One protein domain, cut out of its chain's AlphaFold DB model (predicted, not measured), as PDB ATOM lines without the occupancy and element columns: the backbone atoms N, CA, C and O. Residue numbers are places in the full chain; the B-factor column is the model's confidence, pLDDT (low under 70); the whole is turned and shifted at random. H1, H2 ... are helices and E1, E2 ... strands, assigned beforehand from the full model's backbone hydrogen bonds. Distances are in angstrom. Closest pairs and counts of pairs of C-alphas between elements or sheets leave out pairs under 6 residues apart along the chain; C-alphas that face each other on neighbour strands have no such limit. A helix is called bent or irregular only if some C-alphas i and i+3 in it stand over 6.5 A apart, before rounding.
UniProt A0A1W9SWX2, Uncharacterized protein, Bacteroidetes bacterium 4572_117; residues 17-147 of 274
ATOM      1  N   ASN A  17       9.895  34.266 -52.006       61.69
ATOM      2  CA  ASN A  17       8.486  33.903 -51.877       61.69
ATOM      3  C   ASN A  17       8.254  32.646 -51.021       61.69
ATOM      4  O   ASN A  17       7.230  32.574 -50.345       61.69
ATOM      5  N   ASP A  18       9.192  31.700 -50.975       65.31
ATOM      6  CA  ASP A  18       9.063  30.486 -50.160       65.31
ATOM      7  C   ASP A  18       9.173  30.810 -48.664       65.31
ATOM      8  O   ASP A  18       8.424  30.276 -47.846       65.31
ATOM      9  N   LEU A  19      10.047  31.756 -48.294       71.75
ATOM     10  CA  LEU A  19      10.162  32.255 -46.918       71.75
ATOM     11  C   LEU A  19       8.897  33.010 -46.477       71.75
ATOM     12  O   LEU A  19       8.466  32.865 -45.334       71.75
ATOM     13  N   ARG A  20       8.267  33.770 -47.386       69.31
ATOM     14  CA  ARG A  20       6.961  34.416 -47.140       69.31
ATOM     15  C   ARG A  20       5.863  33.395 -46.907       69.31
ATOM     16  O   ARG A  20       5.053  33.556 -46.000       69.31
ATOM     17  N   PHE A  21       5.833  32.359 -47.738       72.50
ATOM     18  CA  PHE A  21       4.847  31.297 -47.638       72.50
ATOM     19  C   PHE A  21       4.966  30.551 -46.306       72.50
ATOM     20  O   PHE A  21       3.961  30.370 -45.621       72.50
ATOM     21  N   MET A  22       6.186  30.201 -45.889       78.75
ATOM     22  CA  MET A  22       6.421  29.569 -44.587       78.75
ATOM     23  C   MET A  22       6.007  30.469 -43.415       78.75
ATOM     24  O   MET A  22       5.285  30.007 -42.536       78.75
ATOM     25  N   ASP A  23       6.395  31.750 -43.409       77.00
ATOM     26  CA  ASP A  23       5.999  32.690 -42.347       77.00
ATOM     27  C   ASP A  23       4.476  32.871 -42.269       77.00
ATOM     28  O   ASP A  23       3.900  32.845 -41.180       77.00
ATOM     29  N   ASN A  24       3.800  32.980 -43.417       76.00
ATOM     30  CA  ASN A  24       2.342  33.067 -43.462       76.00
ATOM     31  C   ASN A  24       1.680  31.809 -42.889       76.00
ATOM     32  O   ASN A  24       0.757  31.941 -42.095       76.00
ATOM     33  N   ILE A  25       2.175  30.606 -43.212       82.75
ATOM     34  CA  ILE A  25       1.634  29.358 -42.645       82.75
ATOM     35  C   ILE A  25       1.750  29.353 -41.120       82.75
ATOM     36  O   ILE A  25       0.771  29.057 -40.435       82.75
ATOM     37  N   TYR A  26       2.928  29.671 -40.578       83.38
ATOM     38  CA  TYR A  26       3.118  29.671 -39.128       83.38
ATOM     39  C   TYR A  26       2.259  30.742 -38.459       83.38
ATOM     40  O   TYR A  26       1.568  30.451 -37.482       83.38
ATOM     41  N   ARG A  27       2.242  31.963 -39.003       79.81
ATOM     42  CA  ARG A  27       1.432  33.060 -38.467       79.81
ATOM     43  C   ARG A  27      -0.056  32.714 -38.491       79.81
ATOM     44  O   ARG A  27      -0.707  32.861 -37.461       79.81
ATOM     45  N   ASP A  28      -0.576  32.198 -39.602       83.75
ATOM     46  CA  ASP A  28      -1.987  31.822 -39.732       83.75
ATOM     47  C   ASP A  28      -2.368  30.677 -38.788       83.75
ATOM     48  O   ASP A  28      -3.450  30.705 -38.194       83.75
ATOM     49  N   ALA A  29      -1.479  29.698 -38.589       85.56
ATOM     50  CA  ALA A  29      -1.694  28.618 -37.631       85.56
ATOM     51  C   ALA A  29      -1.827  29.152 -36.195       85.56
ATOM     52  O   ALA A  29      -2.792  28.820 -35.501       85.56
ATOM     53  N   PHE A  30      -0.918  30.032 -35.760       82.44
ATOM     54  CA  PHE A  30      -0.981  30.623 -34.418       82.44
ATOM     55  C   PHE A  30      -2.166  31.582 -34.252       82.44
ATOM     56  O   PHE A  30      -2.862  31.524 -33.243       82.44
ATOM     57  N   VAL A  31      -2.458  32.419 -35.249       81.94
ATOM     58  CA  VAL A  31      -3.637  33.306 -35.272       81.94
ATOM     59  C   VAL A  31      -4.928  32.494 -35.162       81.94
ATOM     60  O   VAL A  31      -5.825  32.863 -34.405       81.94
ATOM     61  N   SER A  32      -5.032  31.374 -35.877       82.06
ATOM     62  CA  SER A  32      -6.211  30.498 -35.827       82.06
ATOM     63  C   SER A  32      -6.385  29.857 -34.452       82.06
ATOM     64  O   SER A  32      -7.495  29.830 -33.927       82.06
ATOM     65  N   PHE A  33      -5.287  29.413 -33.838       82.69
ATOM     66  CA  PHE A  33      -5.297  28.904 -32.469       82.69
ATOM     67  C   PHE A  33      -5.767  29.970 -31.467       82.69
ATOM     68  O   PHE A  33      -6.645  29.709 -30.651       82.69
ATOM     69  N   LEU A  34      -5.266  31.203 -31.570       80.06
ATOM     70  CA  LEU A  34      -5.685  32.296 -30.686       80.06
ATOM     71  C   LEU A  34      -7.158  32.692 -30.896       80.06
ATOM     72  O   LEU A  34      -7.855  32.973 -29.924       80.06
ATOM     73  N   LYS A  35      -7.677  32.625 -32.132       79.12
ATOM     74  CA  LYS A  35      -9.108  32.857 -32.423       79.12
ATOM     75  C   LYS A  35     -10.031  31.851 -31.740       79.12
ATOM     76  O   LYS A  35     -11.138  32.232 -31.371       79.12
ATOM     77  N   MET A  36      -9.597  30.604 -31.529       77.44
ATOM     78  CA  MET A  36     -10.393  29.624 -30.770       77.44
ATOM     79  C   MET A  36     -10.646  30.075 -29.328       77.44
ATOM     80  O   MET A  36     -11.658  29.702 -28.742       77.44
ATOM     81  N   HIS A  37      -9.767  30.910 -28.774       72.12
ATOM     82  CA  HIS A  37      -9.910  31.472 -27.435       72.12
ATOM     83  C   HIS A  37     -10.755  32.760 -27.391       72.12
ATOM     84  O   HIS A  37     -10.928  33.331 -26.318       72.12
ATOM     85  N   GLY A  38     -11.295  33.227 -28.525       71.75
ATOM     86  CA  GLY A  38     -12.251  34.341 -28.589       71.75
ATOM     87  C   GLY A  38     -11.684  35.730 -28.270       71.75
ATOM     88  O   GLY A  38     -12.446  36.693 -28.213       71.75
ATOM     89  N   ALA A  39     -10.371  35.860 -28.072       70.00
ATOM     90  CA  ALA A  39      -9.721  37.124 -27.746       70.00
ATOM     91  C   ALA A  39      -8.816  37.596 -28.896       70.00
ATOM     92  O   ALA A  39      -7.916  36.886 -29.335       70.00
ATOM     93  N   ASN A  40      -9.055  38.826 -29.362       78.31
ATOM     94  CA  ASN A  40      -8.268  39.465 -30.427       78.31
ATOM     95  C   ASN A  40      -6.968  40.101 -29.907       78.31
ATOM     96  O   ASN A  40      -6.028  40.303 -30.677       78.31
ATOM     97  N   ASN A  41      -6.937  40.403 -28.604       85.75
ATOM     98  CA  ASN A  41      -5.838  41.064 -27.915       85.75
ATOM     99  C   ASN A  41      -5.452  40.227 -26.690       85.75
ATOM    100  O   ASN A  41      -6.283  40.029 -25.802       85.75
ATOM    101  N   ILE A  42      -4.221  39.716 -26.643       87.06
ATOM    102  CA  ILE A  42      -3.755  38.809 -25.583       87.06
ATOM    103  C   ILE A  42      -2.296  39.112 -25.236       87.06
ATOM    104  O   ILE A  42      -1.459  39.288 -26.120       87.06
ATOM    105  N   ILE A  43      -1.957  39.089 -23.945       88.62
ATOM    106  CA  ILE A  43      -0.557  39.026 -23.501       88.62
ATOM    107  C   ILE A  43      -0.113  37.559 -23.551       88.62
ATOM    108  O   ILE A  43      -0.625  36.737 -22.785       88.62
ATOM    109  N   LEU A  44       0.821  37.220 -24.444       87.00
ATOM    110  CA  LEU A  44       1.257  35.834 -24.657       87.00
ATOM    111  C   LEU A  44       2.123  35.336 -23.502       87.00
ATOM    112  O   LEU A  44       1.831  34.314 -22.887       87.00
ATOM    113  N   HIS A  45       3.196  36.065 -23.205       88.50
ATOM    114  CA  HIS A  45       4.107  35.762 -22.107       88.50
ATOM    115  C   HIS A  45       4.891  37.012 -21.700       88.50
ATOM    116  O   HIS A  45       4.993  37.974 -22.462       88.50
ATOM    117  N   GLY A  46       5.492  36.974 -20.509       89.81
ATOM    118  CA  GLY A  46       6.288  38.089 -20.004       89.81
ATOM    119  C   GLY A  46       5.423  39.312 -19.712       89.81
ATOM    120  O   GLY A  46       4.353  39.172 -19.110       89.81
ATOM    121  N   CYS A  47       5.904  40.502 -20.094       90.75
ATOM    122  CA  CYS A  47       5.187  41.771 -19.907       90.75
ATOM    123  C   CYS A  47       4.712  41.960 -18.453       90.75
ATOM    124  O   CYS A  47       3.623  42.463 -18.181       90.75
ATOM    125  N   GLY A  48       5.482  41.435 -17.496       90.44
ATOM    126  CA  GLY A  48       5.226  41.565 -16.066       90.44
ATOM    127  C   GLY A  48       5.478  42.997 -15.624       90.44
ATOM    128  O   GLY A  48       6.470  43.581 -16.045       90.44
ATOM    129  N   LEU A  49       4.594  43.537 -14.794       91.19
ATOM    130  CA  LEU A  49       4.761  44.852 -14.191       91.19
ATOM    131  C   LEU A  49       5.273  44.691 -12.765       91.19
ATOM    132  O   LEU A  49       4.726  43.895 -12.003       91.19
ATOM    133  N   THR A  50       6.311  45.444 -12.416       92.00
ATOM    134  CA  THR A  50       6.791  45.592 -11.038       92.00
ATOM    135  C   THR A  50       6.735  47.066 -10.676       92.00
ATOM    136  O   THR A  50       7.339  47.883 -11.368       92.00
ATOM    137  N   ASP A  51       5.988  47.398  -9.627       90.94
ATOM    138  CA  ASP A  51       5.931  48.754  -9.082       90.94
ATOM    139  C   ASP A  51       7.239  49.058  -8.338       90.94
ATOM    140  O   ASP A  51       7.678  48.269  -7.497       90.94
ATOM    141  N   ASN A  52       7.872  50.176  -8.683       88.62
ATOM    142  CA  ASN A  52       9.128  50.617  -8.086       88.62
ATOM    143  C   ASN A  52       8.909  51.566  -6.885       88.62
ATOM    144  O   ASN A  52       9.871  51.967  -6.232       88.62
ATOM    145  N   GLY A  53       7.652  51.903  -6.564       83.88
ATOM    146  CA  GLY A  53       7.251  52.680  -5.385       83.88
ATOM    147  C   GLY A  53       7.367  54.202  -5.529       83.88
ATOM    148  O   GLY A  53       7.048  54.929  -4.591       83.88
ATOM    149  N   ASP A  54       7.802  54.696  -6.686       88.38
ATOM    150  CA  ASP A  54       8.003  56.114  -7.016       88.38
ATOM    151  C   ASP A  54       7.086  56.598  -8.158       88.38
ATOM    152  O   ASP A  54       7.348  57.623  -8.788       88.38
ATOM    153  N   GLY A  55       6.014  55.852  -8.446       84.94
ATOM    154  CA  GLY A  55       5.142  56.098  -9.600       84.94
ATOM    155  C   GLY A  55       5.740  55.625 -10.930       84.94
ATOM    156  O   GLY A  55       5.180  55.902 -11.995       84.94
ATOM    157  N   THR A  56       6.872  54.911 -10.894       90.94
ATOM    158  CA  THR A  56       7.431  54.212 -12.053       90.94
ATOM    159  C   THR A  56       7.183  52.712 -11.974       90.94
ATOM    160  O   THR A  56       7.229  52.087 -10.914       90.94
ATOM    161  N   TYR A  57       6.932  52.121 -13.137       92.69
ATOM    162  CA  TYR A  57       6.724  50.693 -13.302       92.69
ATOM    163  C   TYR A  57       7.806  50.116 -14.204       92.69
ATOM    164  O   TYR A  57       8.083  50.633 -15.290       92.69
ATOM    165  N   LEU A  58       8.390  49.008 -13.761       92.69
ATOM    166  CA  LEU A  58       9.299  48.190 -14.550       92.69
ATOM    167  C   LEU A  58       8.492  47.153 -15.324       92.69
ATOM    168  O   LEU A  58       7.744  46.363 -14.743       92.69
ATOM    169  N   VAL A  59       8.673  47.137 -16.638       93.88
ATOM    170  CA  VAL A  59       8.063  46.178 -17.556       93.88
ATOM    171  C   VAL A  59       9.103  45.126 -17.914       93.88
ATOM    172  O   VAL A  59      10.164  45.441 -18.452       93.88
ATOM    173  N   ALA A  60       8.802  43.859 -17.644       93.88
ATOM    174  CA  ALA A  60       9.624  42.740 -18.091       93.88
ATOM    175  C   ALA A  60       9.440  42.484 -19.594       93.88
ATOM    176  O   ALA A  60       8.344  42.646 -20.131       93.88
ATOM    177  N   ALA A  61      10.493  42.002 -20.256       92.81
ATOM    178  CA  ALA A  61      10.413  41.614 -21.660       92.81
ATOM    179  C   ALA A  61       9.348  40.523 -21.887       92.81
ATOM    180  O   ALA A  61       9.105  39.669 -21.026       92.81
ATOM    181  N   GLY A  62       8.707  40.543 -23.051       92.25
ATOM    182  CA  GLY A  62       7.622  39.624 -23.377       92.25
ATOM    183  C   GLY A  62       7.085  39.807 -24.788       92.25
ATOM    184  O   GLY A  62       7.720  40.432 -25.637       92.25
ATOM    185  N   ALA A  63       5.900  39.258 -25.029       90.38
ATOM    186  CA  ALA A  63       5.212  39.371 -26.306       90.38
ATOM    187  C   ALA A  63       3.706  39.547 -26.107       90.38
ATOM    188  O   ALA A  63       3.100  38.961 -25.202       90.38
ATOM    189  N   VAL A  64       3.099  40.337 -26.988       90.81
ATOM    190  CA  VAL A  64       1.659  40.603 -27.005       90.81
ATOM    191  C   VAL A  64       1.108  40.406 -28.410       90.81
ATOM    192  O   VAL A  64       1.816  40.570 -29.403       90.81
ATOM    193  N   VAL A  65      -0.171  40.060 -28.480       88.25
ATOM    194  CA  VAL A  65      -0.950  40.051 -29.715       88.25
ATOM    195  C   VAL A  65      -1.972  41.165 -29.630       88.25
ATOM    196  O   VAL A  65      -2.704  41.247 -28.645       88.25
ATOM    197  N   ILE A  66      -2.006  42.013 -30.652       87.56
ATOM    198  CA  ILE A  66      -2.965  43.108 -30.792       87.56
ATOM    199  C   ILE A  66      -3.542  43.015 -32.199       87.56
ATOM    200  O   ILE A  66      -2.787  42.963 -33.167       87.56
ATOM    201  N   ASN A  67      -4.867  42.958 -32.318       85.25
ATOM    202  CA  ASN A  67      -5.571  42.794 -33.592       85.25
ATOM    203  C   ASN A  67      -5.017  41.640 -34.443       85.25
ATOM    204  O   ASN A  67      -4.870  41.763 -35.658       85.25
ATOM    205  N   MET A  68      -4.719  40.505 -33.802       82.62
ATOM    206  CA  MET A  68      -4.140  39.311 -34.437       82.62
ATOM    207  C   MET A  68      -2.724  39.479 -35.010       82.62
ATOM    208  O   MET A  68      -2.255  38.619 -35.757       82.62
ATOM    209  N   GLU A  69      -2.014  40.538 -34.638       83.12
ATOM    210  CA  GLU A  69      -0.619  40.740 -34.997       83.12
ATOM    211  C   GLU A  69       0.294  40.627 -33.774       83.12
ATOM    212  O   GLU A  69      -0.059  41.041 -32.672       83.12
ATOM    213  N   PHE A  70       1.463  40.017 -33.975       85.56
ATOM    214  CA  PHE A  70       2.440  39.748 -32.928       85.56
ATOM    215  C   PHE A  70       3.395  40.923 -32.760       85.56
ATOM    216  O   PHE A  70       4.017  41.366 -33.728       85.56
ATOM    217  N   TYR A  71       3.574  41.347 -31.515       88.06
ATOM    218  CA  TYR A  71       4.489  42.411 -31.135       88.06
ATOM    219  C   TYR A  71       5.402  41.963 -30.000       88.06
ATOM    220  O   TYR A  71       4.969  41.309 -29.044       88.06
ATOM    221  N   LEU A  72       6.673  42.350 -30.086       89.94
ATOM    222  CA  LEU A  72       7.641  42.144 -29.016       89.94
ATOM    223  C   LEU A  72       7.607  43.329 -28.045       89.94
ATOM    224  O   LEU A  72       7.625  44.487 -28.461       89.94
ATOM    225  N   CYS A  73       7.621  43.045 -26.750       91.25
ATOM    226  CA  CYS A  73       7.815  44.038 -25.702       91.25
ATOM    227  C   CYS A  73       9.233  43.889 -25.140       91.25
ATOM    228  O   CYS A  73       9.574  42.851 -24.568       91.25
ATOM    229  N   ALA A  74      10.073  44.908 -25.315       90.56
ATOM    230  CA  ALA A  74      11.379  44.955 -24.662       90.56
ATOM    231  C   ALA A  74      11.222  45.362 -23.189       90.56
ATOM    232  O   ALA A  74      10.266  46.051 -22.836       90.56
ATOM    233  N   ALA A  75      12.166  44.971 -22.333       92.62
ATOM    234  CA  ALA A  75      12.164  45.445 -20.954       92.62
ATOM    235  C   ALA A  75      12.424  46.959 -20.914       92.62
ATOM    236  O   ALA A  75      13.369  47.439 -21.543       92.62
ATOM    237  N   HIS A  76      11.586  47.702 -20.200       93.38
ATOM    238  CA  HIS A  76      11.682  49.157 -20.076       93.38
ATOM    239  C   HIS A  76      10.986  49.631 -18.798       93.38
ATOM    240  O   HIS A  76      10.286  48.865 -18.140       93.38
ATOM    241  N   SER A  77      11.177  50.899 -18.449       93.38
ATOM    242  CA  SER A  77      10.450  51.572 -17.372       93.38
ATOM    243  C   SER A  77       9.538  52.648 -17.949       93.38
ATOM    244  O   SER A  77       9.927  53.324 -18.903       93.38
ATOM    245  N   PHE A  78       8.371  52.857 -17.349       93.25
ATOM    246  CA  PHE A  78       7.505  53.995 -17.662       93.25
ATOM    247  C   PHE A  78       6.871  54.558 -16.389       93.25
ATOM    248  O   PHE A  78       6.726  53.848 -15.393       93.25
ATOM    249  N   SER A  79       6.513  55.838 -16.416       92.69
ATOM    250  CA  SER A  79       5.788  56.495 -15.324       92.69
ATOM    251  C   SER A  79       4.289  56.387 -15.562       92.69
ATOM    252  O   SER A  79       3.831  56.537 -16.698       92.69
ATOM    253  N   CYS A  80       3.532  56.121 -14.503       89.31
ATOM    254  CA  CYS A  80       2.084  56.035 -14.586       89.31
ATOM    255  C   CYS A  80       1.437  56.381 -13.247       89.31
ATOM    256  O   CYS A  80       1.745  55.757 -12.233       89.31
ATOM    257  N   ASP A  81       0.500  57.325 -13.263       87.94
ATOM    258  CA  ASP A  81      -0.219  57.736 -12.052       87.94
ATOM    259  C   ASP A  81      -1.306  56.726 -11.652       87.94
ATOM    260  O   ASP A  81      -1.615  56.547 -10.475       87.94
ATOM    261  N   ASN A  82      -1.895  56.048 -12.641       86.75
ATOM    262  CA  ASN A  82      -2.974  55.086 -12.456       86.75
ATOM    263  C   ASN A  82      -2.795  53.895 -13.400       86.75
ATOM    264  O   ASN A  82      -2.979  54.016 -14.607       86.75
ATOM    265  N   ILE A  83      -2.531  52.708 -12.850       86.19
ATOM    266  CA  ILE A  83      -2.297  51.502 -13.657       86.19
ATOM    267  C   ILE A  83      -3.511  51.080 -14.505       86.19
ATOM    268  O   ILE A  83      -3.355  50.364 -15.493       86.19
ATOM    269  N   GLY A  84      -4.722  51.529 -14.155       87.50
ATOM    270  CA  GLY A  84      -5.923  51.347 -14.980       87.50
ATOM    271  C   GLY A  84      -5.883  52.116 -16.307       87.50
ATOM    272  O   GLY A  84      -6.637  51.798 -17.221       87.50
ATOM    273  N   GLU A  85      -4.984  53.090 -16.426       89.56
ATOM    274  CA  GLU A  85      -4.749  53.915 -17.613       89.56
ATOM    275  C   GLU A  85      -3.474  53.510 -18.366       89.56
ATOM    276  O   GLU A  85      -3.042  54.207 -19.279       89.56
ATOM    277  N   ALA A  86      -2.850  52.388 -18.006       92.25
ATOM    278  CA  ALA A  86      -1.665  51.892 -18.690       92.25
ATOM    279  C   ALA A  86      -2.034  50.888 -19.792       92.25
ATOM    280  O   ALA A  86      -2.741  49.898 -19.569       92.25
ATOM    281  N   TYR A  87      -1.487  51.108 -20.986       93.62
ATOM    282  CA  TYR A  87      -1.728  50.276 -22.163       93.62
ATOM    283  C   TYR A  87      -0.411  49.918 -22.850       93.62
ATOM    284  O   TYR A  87       0.498  50.741 -22.941       93.62
ATOM    285  N   PHE A  88      -0.320  48.695 -23.373       93.62
ATOM    286  CA  PHE A  88       0.672  48.352 -24.387       93.62
ATOM    287  C   PHE A  88       0.212  48.932 -25.719       93.62
ATOM    288  O   PHE A  88      -0.815  48.519 -26.265       93.62
ATOM    289  N   VAL A  89       0.983  49.888 -26.220       91.75
ATOM    290  CA  VAL A  89       0.750  50.582 -27.485       91.75
ATOM    291  C   VAL A  89       1.840  50.222 -28.479       91.75
ATOM    292  O   VAL A  89       2.989  49.975 -28.104       91.75
ATOM    293  N   VAL A  90       1.480  50.172 -29.759       88.62
ATOM    294  CA  VAL A  90       2.441  49.916 -30.832       88.62
ATOM    295  C   VAL A  90       3.402  51.100 -30.932       88.62
ATOM    296  O   VAL A  90       2.980  52.231 -31.152       88.62
ATOM    297  N   SER A  91       4.696  50.834 -30.752       82.56
ATOM    298  CA  SER A  91       5.755  51.849 -30.814       82.56
ATOM    299  C   SER A  91       6.456  51.857 -32.168       82.56
ATOM    300  O   SER A  91       6.843  52.916 -32.651       82.56
ATOM    301  N   GLU A  92       6.660  50.682 -32.766       70.88
ATOM    302  CA  GLU A  92       7.376  50.524 -34.031       70.88
ATOM    303  C   GLU A  92       6.651  49.481 -34.892       70.88
ATOM    304  O   GLU A  92       6.501  48.329 -34.474       70.88
ATOM    305  N   THR A  93       6.233  49.876 -36.100       64.50
ATOM    306  CA  THR A  93       5.660  48.975 -37.114       64.50
ATOM    307  C   THR A  93       6.590  48.925 -38.316       64.50
ATOM    308  O   THR A  93       6.768  49.927 -39.008       64.50
ATOM    309  N   TYR A  94       7.168  47.756 -38.593       60.84
ATOM    310  CA  TYR A  94       8.124  47.583 -39.694       60.84
ATOM    311  C   TYR A  94       7.486  47.066 -40.998       60.84
ATOM    312  O   TYR A  94       8.167  46.978 -42.017       60.84
ATOM    313  N   ASP A  95       6.174  46.793 -41.001       60.56
ATOM    314  CA  ASP A  95       5.382  46.502 -42.209       60.56
ATOM    315  C   ASP A  95       3.957  47.105 -42.156       60.56
ATOM    316  O   ASP A  95       2.961  46.383 -42.133       60.56
ATOM    317  N   PRO A  96       3.816  48.442 -42.143       55.69
ATOM    318  CA  PRO A  96       2.515  49.102 -41.992       55.69
ATOM    319  C   PRO A  96       1.557  48.910 -43.183       55.69
ATOM    320  O   PRO A  96       0.386  49.259 -43.082       55.69
ATOM    321  N   ALA A  97       2.031  48.372 -44.312       54.34
ATOM    322  CA  ALA A  97       1.219  48.111 -45.503       54.34
ATOM    323  C   ALA A  97       0.867  46.621 -45.690       54.34
ATOM    324  O   ALA A  97       0.187  46.284 -46.659       54.34
ATOM    325  N   GLY A  98       1.354  45.725 -44.818       55.19
ATOM    326  CA  GLY A  98       1.205  44.269 -44.967       55.19
ATOM    327  C   GLY A  98       1.890  43.702 -46.217       55.19
ATOM    328  O   GLY A  98       1.565  42.605 -46.670       55.19
ATOM    329  N   LEU A  99       2.803  44.471 -46.819       52.84
ATOM    330  CA  LEU A  99       3.454  44.139 -48.085       52.84
ATOM    331  C   LEU A  99       4.752  43.352 -47.882       52.84
ATOM    332  O   LEU A  99       5.363  42.987 -48.888       52.84
ATOM    333  N   LYS A 100       5.166  43.115 -46.622       54.88
ATOM    334  CA  LYS A 100       6.406  42.458 -46.177       54.88
ATOM    335  C   LYS A 100       7.528  42.728 -47.170       54.88
ATOM    336  O   LYS A 100       7.820  41.892 -48.024       54.88
ATOM    337  N   LYS A 101       8.106  43.931 -47.152       49.84
ATOM    338  CA  LYS A 101       9.216  44.255 -48.058       49.84
ATOM    339  C   LYS A 101      10.480  43.552 -47.565       49.84
ATOM    340  O   LYS A 101      10.994  43.866 -46.503       49.84
ATOM    341  N   TYR A 102      10.951  42.601 -48.360       51.97
ATOM    342  CA  TYR A 102      12.267  41.990 -48.226       51.97
ATOM    343  C   TYR A 102      13.197  42.855 -49.074       51.97
ATOM    344  O   TYR A 102      12.912  43.054 -50.260       51.97
ATOM    345  N   GLY A 103      14.213  43.445 -48.457       48.12
ATOM    346  CA  GLY A 103      15.230  44.195 -49.180       48.12
ATOM    347  C   GLY A 103      16.188  43.227 -49.859       48.12
ATOM    348  O   GLY A 103      16.524  42.192 -49.301       48.12
ATOM    349  N   ASP A 104      16.606  43.542 -51.078       53.38
ATOM    350  CA  ASP A 104      17.832  42.982 -51.636       53.38
ATOM    351  C   ASP A 104      18.951  43.950 -51.248       53.38
ATOM    352  O   ASP A 104      19.071  45.018 -51.851       53.38
ATOM    353  N   ASP A 105      19.698  43.641 -50.186       44.66
ATOM    354  CA  ASP A 105      20.999  44.269 -49.980       44.66
ATOM    355  C   ASP A 105      22.022  43.301 -49.369       44.66
ATOM    356  O   ASP A 105      21.764  42.470 -48.497       44.66
ATOM    357  N   SER A 106      23.234  43.446 -49.876       47.72
ATOM    358  CA  SER A 106      24.421  42.612 -49.734       47.72
ATOM    359  C   SER A 106      24.977  42.459 -48.314       47.72
ATOM    360  O   SER A 106      25.922  41.691 -48.119       47.72
ATOM    361  N   MET A 107      24.432  43.149 -47.307       42.84
ATOM    362  CA  MET A 107      24.964  43.119 -45.944       42.84
ATOM    363  C   MET A 107      23.869  43.069 -44.873       42.84
ATOM    364  O   MET A 107      23.582  44.051 -44.202       42.84
ATOM    365  N   LYS A 108      23.409  41.837 -44.616       42.19
ATOM    366  CA  LYS A 108      22.725  41.370 -43.395       42.19
ATOM    367  C   LYS A 108      21.276  41.832 -43.209       42.19
ATOM    368  O   LYS A 108      21.003  42.768 -42.466       42.19
ATOM    369  N   ASP A 109      20.347  41.008 -43.679       49.53
ATOM    370  CA  ASP A 109      18.958  41.085 -43.236       49.53
ATOM    371  C   ASP A 109      18.754  40.257 -41.963       49.53
ATOM    372  O   ASP A 109      18.735  39.026 -41.969       49.53
ATOM    373  N   THR A 110      18.605  40.958 -40.841       48.28
ATOM    374  CA  THR A 110      17.992  40.420 -39.621       48.28
ATOM    375  C   THR A 110      16.615  41.065 -39.519       48.28
ATOM    376  O   THR A 110      16.519  42.289 -39.528       48.28
ATOM    377  N   TYR A 111      15.551  40.262 -39.471       52.78
ATOM    378  CA  TYR A 111      14.168  40.740 -39.378       52.78
ATOM    379  C   TYR A 111      14.005  41.820 -38.291       52.78
ATOM    380  O   TYR A 111      14.371  41.597 -37.135       52.78
ATOM    381  N   LEU A 112      13.417  42.969 -38.641       61.88
ATOM    382  CA  LEU A 112      12.977  43.964 -37.662       61.88
ATOM    383  C   LEU A 112      11.600  43.541 -37.131       61.88
ATOM    384  O   LEU A 112      10.624  43.471 -37.874       61.88
ATOM    385  N   LEU A 113      11.540  43.194 -35.847       67.50
ATOM    386  CA  LEU A 113      10.314  42.780 -35.160       67.50
ATOM    387  C   LEU A 113       9.504  44.015 -34.758       67.50
ATOM    388  O   LEU A 113      10.057  44.888 -34.093       67.50
ATOM    389  N   SER A 114       8.211  44.071 -35.102       80.38
ATOM    390  CA  SER A 114       7.306  45.123 -34.613       80.38
ATOM    391  C   SER A 114       7.254  45.120 -33.084       80.38
ATOM    392  O   SER A 114       7.256  44.055 -32.451       80.38
ATOM    393  N   ARG A 115       7.223  46.311 -32.481       85.56
ATOM    394  CA  ARG A 115       7.385  46.478 -31.032       85.56
ATOM    395  C   ARG A 115       6.242  47.226 -30.381       85.56
ATOM    396  O   ARG A 115       5.637  48.117 -30.976       85.56
ATOM    397  N   VAL A 116       6.022  46.897 -29.116       92.06
ATOM    398  CA  VAL A 116       5.122  47.613 -28.212       92.06
ATOM    399  C   VAL A 116       5.880  48.167 -27.014       92.06
ATOM    400  O   VAL A 116       6.902  47.618 -26.595       92.06
ATOM    401  N   VAL A 117       5.341  49.241 -26.452       92.62
ATOM    402  CA  VAL A 117       5.814  49.888 -25.224       92.62
ATOM    403  C   VAL A 117       4.604  50.118 -24.320       92.62
ATOM    404  O   VAL A 117       3.495  50.332 -24.812       92.62
ATOM    405  N   ALA A 118       4.786  50.015 -23.005       92.56
ATOM    406  CA  ALA A 118       3.754  50.377 -22.045       92.56
ATOM    407  C   ALA A 118       3.791  51.890 -21.808       92.56
ATOM    408  O   ALA A 118       4.849  52.462 -21.550       92.56
ATOM    409  N   ALA A 119       2.633  52.533 -21.893       91.81
ATOM    410  CA  ALA A 119       2.495  53.961 -21.650       91.81
ATOM    411  C   ALA A 119       1.145  54.272 -20.999       91.81
ATOM    412  O   ALA A 119       0.168  53.541 -21.186       91.81
ATOM    413  N   GLN A 120       1.091  55.372 -20.246       92.31
ATOM    414  CA  GLN A 120      -0.167  55.892 -19.719       92.31
ATOM    415  C   GLN A 120      -0.947  56.620 -20.818       92.31
ATOM    416  O   GLN A 120      -0.398  57.451 -21.541       92.31
ATOM    417  N   HIS A 121      -2.246  56.350 -20.892       90.62
ATOM    418  CA  HIS A 121      -3.207  57.079 -21.706       90.62
ATOM    419  C   HIS A 121      -4.526  57.262 -20.948       90.62
ATOM    420  O   HIS A 121      -5.076  56.318 -20.394       90.62
ATOM    421  N   THR A 122      -5.090  58.469 -21.007       86.38
ATOM    422  CA  THR A 122      -6.357  58.830 -20.342       86.38
ATOM    423  C   THR A 122      -7.573  58.060 -20.875       86.38
ATOM    424  O   THR A 122      -8.598  57.972 -20.209       86.38
ATOM    425  N   ALA A 123      -7.471  57.510 -22.085       88.19
ATOM    426  CA  ALA A 123      -8.449  56.621 -22.696       88.19
ATOM    427  C   ALA A 123      -7.713  55.564 -23.523       88.19
ATOM    428  O   ALA A 123      -6.627  55.842 -24.030       88.19
ATOM    429  N   GLN A 124      -8.306  54.378 -23.682       88.19
ATOM    430  CA  GLN A 124      -7.688  53.287 -24.434       88.19
ATOM    431  C   GLN A 124      -7.396  53.712 -25.887       88.19
ATOM    432  O   GLN A 124      -8.341  53.988 -26.634       88.19
ATOM    433  N   PRO A 125      -6.119  53.739 -26.314       88.06
ATOM    434  CA  PRO A 125      -5.762  54.035 -27.699       88.06
ATOM    435  C   PRO A 125      -6.242  52.941 -28.657       88.06
ATOM    436  O   PRO A 125      -6.366  51.772 -28.277       88.06
ATOM    437  N   GLU A 126      -6.445  53.290 -29.927       84.50
ATOM    438  CA  GLU A 126      -6.629  52.286 -30.978       84.50
ATOM    439  C   GLU A 126      -5.401  51.367 -31.058       84.50
ATOM    440  O   GLU A 126      -4.273  51.794 -30.812       84.50
ATOM    441  N   ASN A 127      -5.615  50.093 -31.399       86.12
ATOM    442  CA  ASN A 127      -4.547  49.090 -31.506       86.12
ATOM    443  C   ASN A 127      -3.700  48.985 -30.225       86.12
ATOM    444  O   ASN A 127      -2.470  48.931 -30.270       86.12
ATOM    445  N   SER A 128      -4.371  48.947 -29.075       89.38
ATOM    446  CA  SER A 128      -3.732  48.780 -27.774       89.38
ATOM    447  C   SER A 128      -4.413  47.702 -26.938       89.38
ATOM    448  O   SER A 128      -5.568  47.322 -27.167       89.38
ATOM    449  N   ILE A 129      -3.686  47.213 -25.939       91.38
ATOM    450  CA  ILE A 129      -4.190  46.281 -24.933       91.38
ATOM    451  C   ILE A 129      -3.826  46.809 -23.547       91.38
ATOM    452  O   ILE A 129      -2.692  47.224 -23.320       91.38
ATOM    453  N   GLY A 130      -4.780  46.813 -22.613       90.56
ATOM    454  CA  GLY A 130      -4.503  47.215 -21.232       90.56
ATOM    455  C   GLY A 130      -3.410  46.340 -20.620       90.56
ATOM    456  O   GLY A 130      -3.385  45.128 -20.842       90.56
ATOM    457  N   VAL A 131      -2.516  46.919 -19.821       87.38
ATOM    458  CA  VAL A 131      -1.425  46.146 -19.191       87.38
ATOM    459  C   VAL A 131      -1.932  45.074 -18.213       87.38
ATOM    460  O   VAL A 131      -1.247  44.083 -17.957       87.38
ATOM    461  N   ASN A 132      -3.166  45.248 -17.730       80.56
ATOM    462  CA  ASN A 132      -3.897  44.320 -16.866       80.56
ATOM    463  C   ASN A 132      -4.824  43.364 -17.640       80.56
ATOM    464  O   ASN A 132      -5.649  42.683 -17.031       80.56
ATOM    465  N   ALA A 133      -4.748  43.331 -18.974       75.06
ATOM    466  CA  ALA A 133      -5.573  42.439 -19.778       75.06
ATOM    467  C   ALA A 133      -5.300  40.959 -19.469       75.06
ATOM    468  O   ALA A 133      -4.242  40.586 -18.952       75.06
ATOM    469  N   ALA A 134      -6.269  40.110 -19.826       63.97
ATOM    470  CA  ALA A 134      -6.174  38.669 -19.651       63.97
ATOM    471  C   ALA A 134      -4.864  38.131 -20.252       63.97
ATOM    472  O   ALA A 134      -4.530  38.369 -21.418       63.97
ATOM    473  N   ARG A 135      -4.109  37.401 -19.430       71.12
ATOM    474  CA  ARG A 135      -2.858  36.761 -19.838       71.12
ATOM    475  C   ARG A 135      -3.180  35.395 -20.420       71.12
ATOM    476  O   ARG A 135      -4.049  34.700 -19.906       71.12
ATOM    477  N   PHE A 136      -2.431  34.944 -21.420       58.31
ATOM    478  CA  PHE A 136      -2.596  33.585 -21.947       58.31
ATOM    479  C   PHE A 136      -2.496  32.521 -20.832       58.31
ATOM    480  O   PHE A 136      -3.266  31.566 -20.799       58.31
ATOM    481  N   ALA A 137      -1.631  32.749 -19.837       60.84
ATOM    482  CA  ALA A 137      -1.495  31.882 -18.666       60.84
ATOM    483  C   ALA A 137      -2.753  31.799 -17.775       60.84
ATOM    484  O   ALA A 137      -2.941  30.773 -17.128       60.84
ATOM    485  N   SER A 138      -3.616  32.825 -17.743       57.53
ATOM    486  CA  SER A 138      -4.886  32.774 -16.998       57.53
ATOM    487  C   SER A 138      -6.006  32.065 -17.764       57.53
ATOM    488  O   SER A 138      -7.041  31.778 -17.175       57.53
ATOM    489  N   LEU A 139      -5.810  31.766 -19.056       56.97
ATOM    490  CA  LEU A 139      -6.702  30.890 -19.825       56.97
ATOM    491  C   LEU A 139      -6.348  29.400 -19.665       56.97
ATOM    492  O   LEU A 139      -7.113  28.548 -20.115       56.97
ATOM    493  N   TYR A 140      -5.209  29.072 -19.042       52.56
ATOM    494  CA  TYR A 140      -4.776  27.693 -18.828       52.56
ATOM    495  C   TYR A 140      -5.023  27.247 -17.385       52.56
ATOM    496  O   TYR A 140      -4.573  27.882 -16.429       52.56
ATOM    497  N   VAL A 141      -5.690  26.105 -17.227       57.56
ATOM    498  CA  VAL A 141      -5.779  25.396 -15.947       57.56
ATOM    499  C   VAL A 141      -4.401  24.825 -15.617       57.56
ATOM    500  O   VAL A 141      -3.957  23.861 -16.234       57.56
ATOM    501  N   GLN A 142      -3.704  25.428 -14.650       59.59
ATOM    502  CA  GLN A 142      -2.401  24.936 -14.201       59.59
ATOM    503  C   GLN A 142      -2.552  23.551 -13.543       59.59
ATOM    504  O   GLN A 142      -3.392  23.397 -12.651       59.59
ATOM    505  N   PRO A 143      -1.742  22.547 -13.926       54.50
ATOM    506  CA  PRO A 143      -1.717  21.271 -13.233       54.50
ATOM    507  C   PRO A 143      -1.079  21.476 -11.858       54.50
ATOM    508  O   PRO A 143       0.122  21.717 -11.745       54.50
ATOM    509  N   VAL A 144      -1.876  21.386 -10.795       60.28
ATOM    510  CA  VAL A 144      -1.343  21.368  -9.431       60.28
ATOM    511  C   VAL A 144      -1.114  19.918  -9.029       60.28
ATOM    512  O   VAL A 144      -2.026  19.094  -9.083       60.28
ATOM    513  N   SER A 145       0.122  19.595  -8.645       58.09
ATOM    514  CA  SER A 145       0.481  18.250  -8.190       58.09
ATOM    515  C   SER A 145      -0.411  17.828  -7.021       58.09
ATOM    516  O   SER A 145      -0.562  18.568  -6.051       58.09
ATOM    517  N   GLY A 146      -1.026  16.649  -7.129       62.59
ATOM    518  CA  GLY A 146      -1.965  16.136  -6.129       62.59
ATOM    519  C   GLY A 146      -3.403  16.649  -6.262       62.59
ATOM    520  O   GLY A 146      -4.263  16.192  -5.514       62.59
ATOM    521  N   MET A 147      -3.699  17.534  -7.220       53.56
ATOM    522  CA  MET A 147      -5.066  17.952  -7.534       53.56
ATOM    523  C   MET A 147      -5.478  17.399  -8.898       53.56
ATOM    524  O   MET A 147      -4.942  17.782  -9.936       53.56
TER     525      MET A 147
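Overview. This is residues 17 to 147 of the 274 residues of an uncharacterized protein of Bacteroidetes bacterium 4572_117 (UniProt A0A1W9SWX2). A six-stranded sheet, E1-E4-E5-E8-E7-E9, curls like part of a barrel and folds back on itself, and a smaller sheet, E2-E3-E6, is partly face to face with it. The long helix H1 grazes the large sheet and sticks out with residues 21 to 26; residues 103 to 110 of a long loop and the tail, residues 140 to 147, stick out too. The printed part has 131 residues, with named elements in the order H1, E1 to E9, H2; the class is mixed, helices and strands, with under half of the residues in named elements. The large sheet is mixed, the small one antiparallel. The whole is only just loose, close to compact, with a radius of gyration of the C-alphas of 17.0 A and spans of 48 by 41 by 26 A.

Along the chain. H1, residues 17 to 36, runs 28.6 A from C-alpha 17 at (8.486, 33.903, -51.877). E1 is residues 42 to 45, E2 49 to 51 and E3 56 to 59. E4, 62 to 66, is 13.4 A long and E5, 69 to 73, 13.0 A. E6 is 76 to 79. E7, 86 to 92, is 17.9 A long and E8, 115 to 120, 16.5 A. E9 is 128 to 130; H2, 136 to 139, ends at C-alpha 139 at (-6.702, 30.890, -19.825).

Arrangement. In the strongly twisted large sheet, E1 and E4 are antiparallel, with N 42 and O 65 2.9 A apart. The hairpin E4 and E5 has N 64 and O 71 at 2.9 A. E5 and E8 are parallel at 69 degrees, with N 116 and O 72 at 3.0 A. The hairpin E7 and E8 has N 89 and O 117 at 2.9 A; E7 and E9 are antiparallel, with N 88 and O 129 at 2.8 A. This is a folded sheet, one sheet bent back into two leaves: E1, E4 and E5 face E7 and E9, with E8 as the hinge. E3 runs on into E4 at 90 degrees, and E5 into E6 at 86 degrees. In the small sheet, the hairpin E2 and E3 has N 50 and O 58 at 2.9 A, and E3 and E6 have N 57 and O 78 at 2.8 A. The two sheets form a sandwich, two sheets face to face, their best planes 26 degrees apart; the closest C-alphas of E6 and E8 are those of Phe 78 and Ala 119, 6.4 A apart. H1 only grazes the large sheet with residues 27 to 34, and H2 with 136 to 137. In H1 every O i to N i+4 pair is within hydrogen-bond range; H2 is too short for one, and its 1 O i to N i+3 pair is within range.

Size, cuts and confidence. The two farthest C-alphas, those of Ser 106 and Gly 146, are 57.4 A apart. The printed part has no cut; the link E7 to E8, 22 residues, is long. Mean pLDDT of the printed part is 77.7; residues 93 to 113 and 136 to 147 are among the 37 under 70.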